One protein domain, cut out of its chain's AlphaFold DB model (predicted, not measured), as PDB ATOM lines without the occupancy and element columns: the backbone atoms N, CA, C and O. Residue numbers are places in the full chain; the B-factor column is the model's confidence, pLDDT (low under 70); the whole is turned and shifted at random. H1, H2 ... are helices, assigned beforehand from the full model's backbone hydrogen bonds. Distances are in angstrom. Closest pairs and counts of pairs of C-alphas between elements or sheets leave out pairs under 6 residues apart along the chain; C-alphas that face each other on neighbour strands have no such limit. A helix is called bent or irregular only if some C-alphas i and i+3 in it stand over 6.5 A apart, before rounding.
ATOM      1  N   TYR A   2     152.468  94.610  97.712       80.12
ATOM      2  CA  TYR A   2     153.580  93.938  97.006       80.12
ATOM      3  C   TYR A   2     153.932  94.507  95.621       80.12
ATOM      4  O   TYR A   2     155.107  94.698  95.337       80.12
ATOM      5  N   LEU A   3     152.938  94.848  94.790       82.31
ATOM      6  CA  LEU A   3     153.182  95.503  93.493       82.31
ATOM      7  C   LEU A   3     153.804  96.902  93.648       82.31
ATOM      8  O   LEU A   3     154.720  97.251  92.916       82.31
ATOM      9  N   ALA A   4     153.358  97.681  94.638       80.50
ATOM     10  CA  ALA A   4     153.933  98.994  94.929       80.50
ATOM     11  C   ALA A   4     155.377  98.873  95.446       80.50
ATOM     12  O   ALA A   4     156.245  99.624  95.016       80.50
ATOM     13  N   THR A   5     155.657  97.877  96.294       85.88
ATOM     14  CA  THR A   5     157.020  97.569  96.752       85.88
ATOM     15  C   THR A   5     157.924  97.096  95.612       85.88
ATOM     16  O   THR A   5     159.115  97.383  95.632       85.88
ATOM     17  N   TRP A   6     157.386  96.383  94.619       84.12
ATOM     18  CA  TRP A   6     158.152  95.974  93.440       84.12
ATOM     19  C   TRP A   6     158.501  97.178  92.554       84.12
ATOM     20  O   TRP A   6     159.658  97.338  92.185       84.12
ATOM     21  N   MET A   7     157.539  98.060  92.261       86.94
ATOM     22  CA  MET A   7     157.776  99.206  91.371       86.94
ATOM     23  C   MET A   7     158.626 100.318  92.004       86.94
ATOM     24  O   MET A   7     159.459 100.904  91.322       86.94
ATOM     25  N   PHE A   8     158.431 100.614  93.291       83.19
ATOM     26  CA  PHE A   8     159.050 101.765  93.968       83.19
ATOM     27  C   PHE A   8     160.103 101.374  95.018       83.19
ATOM     28  O   PHE A   8     160.677 102.233  95.689       83.19
ATOM     29  N   GLY A   9     160.365 100.076  95.181       84.19
ATOM     30  CA  GLY A   9     161.257  99.548  96.209       84.19
ATOM     31  C   GLY A   9     160.662  99.602  97.622       84.19
ATOM     32  O   GLY A   9     159.581 100.136  97.875       84.19
ATOM     33  N   TYR A  10     161.390  99.041  98.592       80.88
ATOM     34  CA  TYR A  10     160.962  99.044  99.999       80.88
ATOM     35  C   TYR A  10     161.059 100.426 100.662       80.88
ATOM     36  O   TYR A  10     160.457 100.646 101.711       80.88
ATOM     37  N   GLN A  11     161.813 101.347 100.056       80.38
ATOM     38  CA  GLN A  11     162.066 102.683 100.594       80.38
ATOM     39  C   GLN A  11     160.805 103.554 100.605       80.38
ATOM     40  O   GLN A  11     160.668 104.380 101.499       80.38
ATOM     41  N   LEU A  12     159.844 103.305  99.701       80.12
ATOM     42  CA  LEU A  12     158.547 103.995  99.660       80.12
ATOM     43  C   LEU A  12     157.829 103.973 101.019       80.12
ATOM     44  O   LEU A  12     157.231 104.961 101.428       80.12
ATOM     45  N   TRP A  13     157.916 102.856 101.743       78.88
ATOM     46  CA  TRP A  13     157.233 102.672 103.027       78.88
ATOM     47  C   TRP A  13     157.927 103.371 104.199       78.88
ATOM     48  O   TRP A  13     157.310 103.541 105.248       78.88
ATOM     49  N   LYS A  14     159.191 103.773 104.017       77.38
ATOM     50  CA  LYS A  14     160.001 104.498 105.005       77.38
ATOM     51  C   LYS A  14     159.994 106.010 104.787       77.38
ATOM     52  O   LYS A  14     160.574 106.725 105.592       77.38
ATOM     53  N   VAL A  15     159.363 106.494 103.714       81.62
ATOM     54  CA  VAL A  15     159.221 107.930 103.469       81.62
ATOM     55  C   VAL A  15     158.359 108.532 104.574       81.62
ATOM     56  O   VAL A  15     157.242 108.066 104.826       81.62
ATOM     57  N   GLU A  16     158.891 109.557 105.229       81.38
ATOM     58  CA  GLU A  16     158.171 110.328 106.233       81.38
ATOM     59  C   GLU A  16     157.235 111.320 105.534       81.38
ATOM     60  O   GLU A  16     157.650 112.139 104.712       81.38
ATOM     61  N   LEU A  17     155.942 111.201 105.825       79.25
ATOM     62  CA  LEU A  17     154.902 112.125 105.377       79.25
ATOM     63  C   LEU A  17     154.900 113.389 106.257       79.25
ATOM     64  O   LEU A  17     155.481 113.361 107.344       79.25
ATOM     65  N   PRO A  18     154.215 114.480 105.845       74.38
ATOM     66  CA  PRO A  18     154.249 115.804 106.499       74.38
ATOM     67  C   PRO A  18     153.725 115.891 107.953       74.38
ATOM     68  O   PRO A  18     153.432 116.975 108.442       74.38
ATOM     69  N   TRP A  19     153.643 114.772 108.671       75.81
ATOM     70  CA  TRP A  19     153.198 114.658 110.061       75.81
ATOM     71  C   TRP A  19     154.111 113.750 110.908       75.81
ATOM     72  O   TRP A  19     153.689 113.270 111.956       75.81
ATOM     73  N   GLY A  20     155.333 113.451 110.442       79.19
ATOM     74  CA  GLY A  20     156.271 112.550 111.134       79.19
ATOM     75  C   GLY A  20     155.830 111.080 111.152       79.19
ATOM     76  O   GLY A  20     156.383 110.267 111.885       79.19
ATOM     77  N   LEU A  21     154.812 110.730 110.357       79.75
ATOM     78  CA  LEU A  21     154.336 109.363 110.183       79.75
ATOM     79  C   LEU A  21     154.982 108.759 108.941       79.75
ATOM     80  O   LEU A  21     154.965 109.362 107.866       79.75
ATOM     81  N   SER A  22     155.505 107.542 109.067       85.50
ATOM     82  CA  SER A  22     155.951 106.792 107.893       85.50
ATOM     83  C   SER A  22     154.755 106.406 107.015       85.50
ATOM     84  O   SER A  22     153.657 106.117 107.508       85.50
ATOM     85  N   ALA A  23     154.963 106.344 105.700       82.06
ATOM     86  CA  ALA A  23     153.947 105.865 104.760       82.06
ATOM     87  C   ALA A  23     153.433 104.452 105.104       82.06
ATOM     88  O   ALA A  23     152.262 104.143 104.869       82.06
ATOM     89  N   GLY A  24     154.281 103.614 105.712       81.75
ATOM     90  CA  GLY A  24     153.887 102.316 106.260       81.75
ATOM     91  C   GLY A  24     152.835 102.421 107.368       81.75
ATOM     92  O   GLY A  24     151.791 101.778 107.268       81.75
ATOM     93  N   GLN A  25     153.065 103.266 108.377       84.94
ATOM     94  CA  GLN A  25     152.128 103.463 109.491       84.94
ATOM     95  C   GLN A  25     150.794 104.050 109.026       84.94
ATOM     96  O   GLN A  25     149.737 103.641 109.505       84.94
ATOM     97  N   LEU A  26     150.822 104.980 108.066       86.75
ATOM     98  CA  LEU A  26     149.594 105.548 107.510       86.75
ATOM     99  C   LEU A  26     148.757 104.475 106.799       86.75
ATOM    100  O   LEU A  26     147.552 104.381 107.028       86.75
ATOM    101  N   MET A  27     149.387 103.636 105.972       85.00
ATOM    102  CA  MET A  27     148.695 102.523 105.320       85.00
ATOM    103  C   MET A  27     148.122 101.539 106.348       85.00
ATOM    104  O   MET A  27     146.975 101.112 106.205       85.00
ATOM    105  N   GLU A  28     148.897 101.177 107.372       87.12
ATOM    106  CA  GLU A  28     148.448 100.276 108.437       87.12
ATOM    107  C   GLU A  28     147.220 100.831 109.172       87.12
ATOM    108  O   GLU A  28     146.247 100.101 109.388       87.12
ATOM    109  N   LEU A  29     147.227 102.129 109.482       88.50
ATOM    110  CA  LEU A  29     146.102 102.822 110.100       88.50
ATOM    111  C   LEU A  29     144.868 102.817 109.187       88.50
ATOM    112  O   LEU A  29     143.773 102.482 109.637       88.50
ATOM    113  N   CYS A  30     145.029 103.135 107.899       88.81
ATOM    114  CA  CYS A  30     143.927 103.105 106.934       88.81
ATOM    115  C   CYS A  30     143.293 101.710 106.834       88.81
ATOM    116  O   CYS A  30     142.064 101.586 106.832       88.81
ATOM    117  N   LEU A  31     144.113 100.655 106.792       87.69
ATOM    118  CA  LEU A  31     143.632  99.274 106.765       87.69
ATOM    119  C   LEU A  31     142.845  98.937 108.039       87.69
ATOM    120  O   LEU A  31     141.732  98.424 107.935       87.69
ATOM    121  N   HIS A  32     143.357  99.301 109.216       88.19
ATOM    122  CA  HIS A  32     142.659  99.066 110.484       88.19
ATOM    123  C   HIS A  32     141.333  99.825 110.578       88.19
ATOM    124  O   HIS A  32     140.312  99.229 110.926       88.19
ATOM    125  N   ILE A  33     141.311 101.112 110.223       90.81
ATOM    126  CA  ILE A  33     140.087 101.925 110.266       90.81
ATOM    127  C   ILE A  33     139.036 101.360 109.304       90.81
ATOM    128  O   ILE A  33     137.884 101.184 109.701       90.81
ATOM    129  N   SER A  34     139.425 101.018 108.072       87.94
ATOM    130  CA  SER A  34     138.501 100.457 107.073       87.94
ATOM    131  C   SER A  34     137.952  99.078 107.462       87.94
ATOM    132  O   SER A  34     136.803  98.752 107.162       87.94
ATOM    133  N   ALA A  35     138.740  98.264 108.167       85.31
ATOM    134  CA  ALA A  35     138.272  96.988 108.691       85.31
ATOM    135  C   ALA A  35     137.267  97.202 109.838       85.31
ATOM    136  O   ALA A  35     136.189  96.601 109.844       85.31
ATOM    137  N   MET A  36     137.588  98.101 110.772       87.56
ATOM    138  CA  MET A  36     136.773  98.362 111.962       87.56
ATOM    139  C   MET A  36     135.474  99.112 111.656       87.56
ATOM    140  O   MET A  36     134.478  98.890 112.346       87.56
ATOM    141  N   SER A  37     135.426  99.938 110.608       88.06
ATOM    142  CA  SER A  37     134.238 100.729 110.254       88.06
ATOM    143  C   SER A  37     133.007  99.885 109.906       88.06
ATOM    144  O   SER A  37     131.877 100.356 110.031       88.06
ATOM    145  N   ASN A  38     133.195  98.627 109.502       86.56
ATOM    146  CA  ASN A  38     132.090  97.725 109.171       86.56
ATOM    147  C   ASN A  38     131.384  97.162 110.417       86.56
ATOM    148  O   ASN A  38     130.190  96.854 110.363       86.56
ATOM    149  N   LEU A  39     132.084  97.048 111.553       86.00
ATOM    150  CA  LEU A  39     131.539  96.424 112.763       86.00
ATOM    151  C   LEU A  39     130.353  97.204 113.363       86.00
ATOM    152  O   LEU A  39     129.315  96.579 113.599       86.00
ATOM    153  N   PRO A  40     130.419  98.539 113.556       87.12
ATOM    154  CA  PRO A  40     129.294  99.307 114.088       87.12
ATOM    155  C   PRO A  40     128.043  99.199 113.217       87.12
ATOM    156  O   PRO A  40     126.937  99.056 113.735       87.12
ATOM    157  N   MET A  41     128.211  99.213 111.890       87.00
ATOM    158  CA  MET A  41     127.093  99.131 110.952       87.00
ATOM    159  C   MET A  41     126.386  97.773 111.026       87.00
ATOM    160  O   MET A  41     125.157  97.716 111.058       87.00
ATOM    161  N   VAL A  42     127.146  96.677 111.123       85.94
ATOM    162  CA  VAL A  42     126.580  95.330 111.301       85.94
ATOM    163  C   VAL A  42     125.837  95.215 112.636       85.94
ATOM    164  O   VAL A  42     124.723  94.689 112.664       85.94
ATOM    165  N   VAL A  43     126.401  95.746 113.727       85.25
ATOM    166  CA  VAL A  43     125.756  95.733 115.054       85.25
ATOM    167  C   VAL A  43     124.472  96.561 115.055       85.25
ATOM    168  O   VAL A  43     123.447  96.090 115.549       85.25
ATOM    169  N   TYR A  44     124.489  97.754 114.457       88.94
ATOM    170  CA  TYR A  44     123.302  98.602 114.335       88.94
ATOM    171  C   TYR A  44     122.189  97.911 113.533       88.94
ATOM    172  O   TYR A  44     121.041  97.854 113.981       88.94
ATOM    173  N   ASN A  45     122.532  97.314 112.387       87.06
ATOM    174  CA  ASN A  45     121.582  96.569 111.558       87.06
ATOM    175  C   ASN A  45     121.004  95.356 112.299       87.06
ATOM    176  O   ASN A  45     119.808  95.077 112.192       87.06
ATOM    177  N   MET A  46     121.823  94.666 113.095       82.44
ATOM    178  CA  MET A  46     121.369  93.568 113.941       82.44
ATOM    179  C   MET A  46     120.407  94.064 115.029       82.44
ATOM    180  O   MET A  46     119.314  93.514 115.160       82.44
ATOM    181  N   PHE A  47     120.757  95.127 115.760       83.94
ATOM    182  CA  PHE A  47     119.905  95.708 116.804       83.94
ATOM    183  C   PHE A  47     118.541  96.134 116.253       83.94
ATOM    184  O   PHE A  47     117.497  95.755 116.791       83.94
ATOM    185  N   ARG A  48     118.542  96.863 115.132       85.31
ATOM    186  CA  ARG A  48     117.314  97.285 114.455       85.31
ATOM    187  C   ARG A  48     116.477  96.091 113.991       85.31
ATOM    188  O   ARG A  48     115.270  96.082 114.203       85.31
ATOM    189  N   SER A  49     117.106  95.050 113.443       80.81
ATOM    190  CA  SER A  49     116.410  93.824 113.025       80.81
ATOM    191  C   SER A  49     115.739  93.080 114.190       80.81
ATOM    192  O   SER A  49     114.648  92.532 114.014       80.81
ATOM    193  N   TYR A  50     116.343  93.090 115.387       79.25
ATOM    194  CA  TYR A  50     115.734  92.526 116.599       79.25
ATOM    195  C   TYR A  50     114.576  93.383 117.128       79.25
ATOM    196  O   TYR A  50     113.554  92.825 117.537       79.25
ATOM    197  N   LYS A  51     114.713  94.717 117.102       83.06
ATOM    198  CA  LYS A  51     113.660  95.659 117.516       83.06
ATOM    199  C   LYS A  51     112.433  95.570 116.608       83.06
ATOM    200  O   LYS A  51     111.319  95.423 117.103       83.06
ATOM    201  N   ASP A  52     112.653  95.592 115.296       82.31
ATOM    202  CA  ASP A  52     111.588  95.632 114.288       82.31
ATOM    203  C   ASP A  52     111.020  94.229 113.982       82.31
ATOM    204  O   ASP A  52     110.109  94.092 113.170       82.31
ATOM    205  N   ARG A  53     111.553  93.167 114.616       76.25
ATOM    206  CA  ARG A  53     111.168  91.749 114.421       76.25
ATOM    207  C   ARG A  53     111.200  91.284 112.954       76.25
ATOM    208  O   ARG A  53     110.581  90.283 112.605       76.25
ATOM    209  N   THR A  54     111.954  91.973 112.100       63.72
ATOM    210  CA  THR A  54     112.072  91.690 110.659       63.72
ATOM    211  C   THR A  54     113.085  90.584 110.343       63.72
ATOM    212  O   THR A  54     113.115  90.069 109.225       63.72
ATOM    213  N   GLY A  55     113.936  90.212 111.307       61.59
ATOM    214  CA  GLY A  55     114.951  89.165 111.159       61.59
ATOM    215  C   GLY A  55     114.455  87.753 111.492       61.59
ATOM    216  O   GLY A  55     113.352  87.545 111.980       61.59
ATOM    217  N   LYS A  56     115.321  86.745 111.314       61.50
ATOM    218  CA  LYS A  56     115.034  85.340 111.688       61.50
ATOM    219  C   LYS A  56     114.893  85.089 113.193       61.50
ATOM    220  O   LYS A  56     114.656  83.946 113.569       61.50
ATOM    221  N   MET A  57     115.082  86.114 114.033       63.25
ATOM    222  CA  MET A  57     114.953  86.047 115.494       63.25
ATOM    223  C   MET A  57     115.648  84.820 116.104       63.25
ATOM    224  O   MET A  57     115.117  84.171 117.002       63.25
ATOM    225  N   ARG A  58     116.836  84.468 115.590       63.94
ATOM    226  CA  ARG A  58     117.585  83.321 116.106       63.94
ATOM    227  C   ARG A  58     117.962  83.567 117.561       63.94
ATOM    228  O   ARG A  58     118.267  84.694 117.954       63.94
TER     229      ARG A  58
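This is residues 2 to 58 of the 253 residues of an uncharacterized protein of Anopheles maculatus (UniProt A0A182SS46). Two 14-residue helices, H3 and H4, follow each other end to end nearly in line and make one long arm; at the end where H3 begins, the short helices H1 and H2 and the loop of residues 15 to 22 form a crosspiece, so that the whole resembles a T. The long arm stands free over residues 28 to 44, and a tail of residues 52 to 58 turns aside at its far end. The printed part has 57 residues with four named helices, in the order H1, H2, H3, H4, and no named strand; its class is all helix. It is extended, with a radius of gyration of the C-alphas of 19.5 A, and its C-alphas span 54 by 25 by 12 A.

Find C-alpha 23 at (153.947, 105.865, 104.760); from there H3, residues 23 to 36, runs 20.1 A to Met 36. After Ser 37 comes H4, residues 38 to 51, which is 20.3 A long and ends at C-alpha 51, (113.660, 95.659, 117.516). Now go back to C-alpha 2 at (153.580, 93.938, 97.006), where H1, residues 2 to 8, begins; it is 10.0 A long. H2, residues 10 to 14, measures 7.5 A; it is neither bent nor irregular, but only just: C-alphas 10 and 13 are 6.0 A apart.

Begin at H3 and H4, which meet only through their link, a tight one of 1 residue. At the other end of H3, look at residues 23 to 24, with which alone it touches H2; the closest C-alphas of the two, those of Trp 13 and Gly 24, are 4.7 A apart. H1 and H2 are close but not clearly touching, with the C-alphas of Thr 5 and Leu 12 the closest at 7.2 A. H1 is apart from H3 and from H4, and H2 is apart from H4. Read along the backbone and you find each O i to N i+4 pair within hydrogen-bond range in H1, H3 and H4; in H2 it is 0 of 1, while 2 of 2 O i to N i+3 pairs are within range.

The two C-alphas farthest apart are those of Gly 9 and Arg 53, at 53.9 A. The printed part has no cut, and no link is long: H1 to H2 and H3 to H4 are tight, and H2 to H3, with 8 residues between them, is short. The mean pLDDT of the printed part is 81.8; look to residues 54 to 58 for the values under 70.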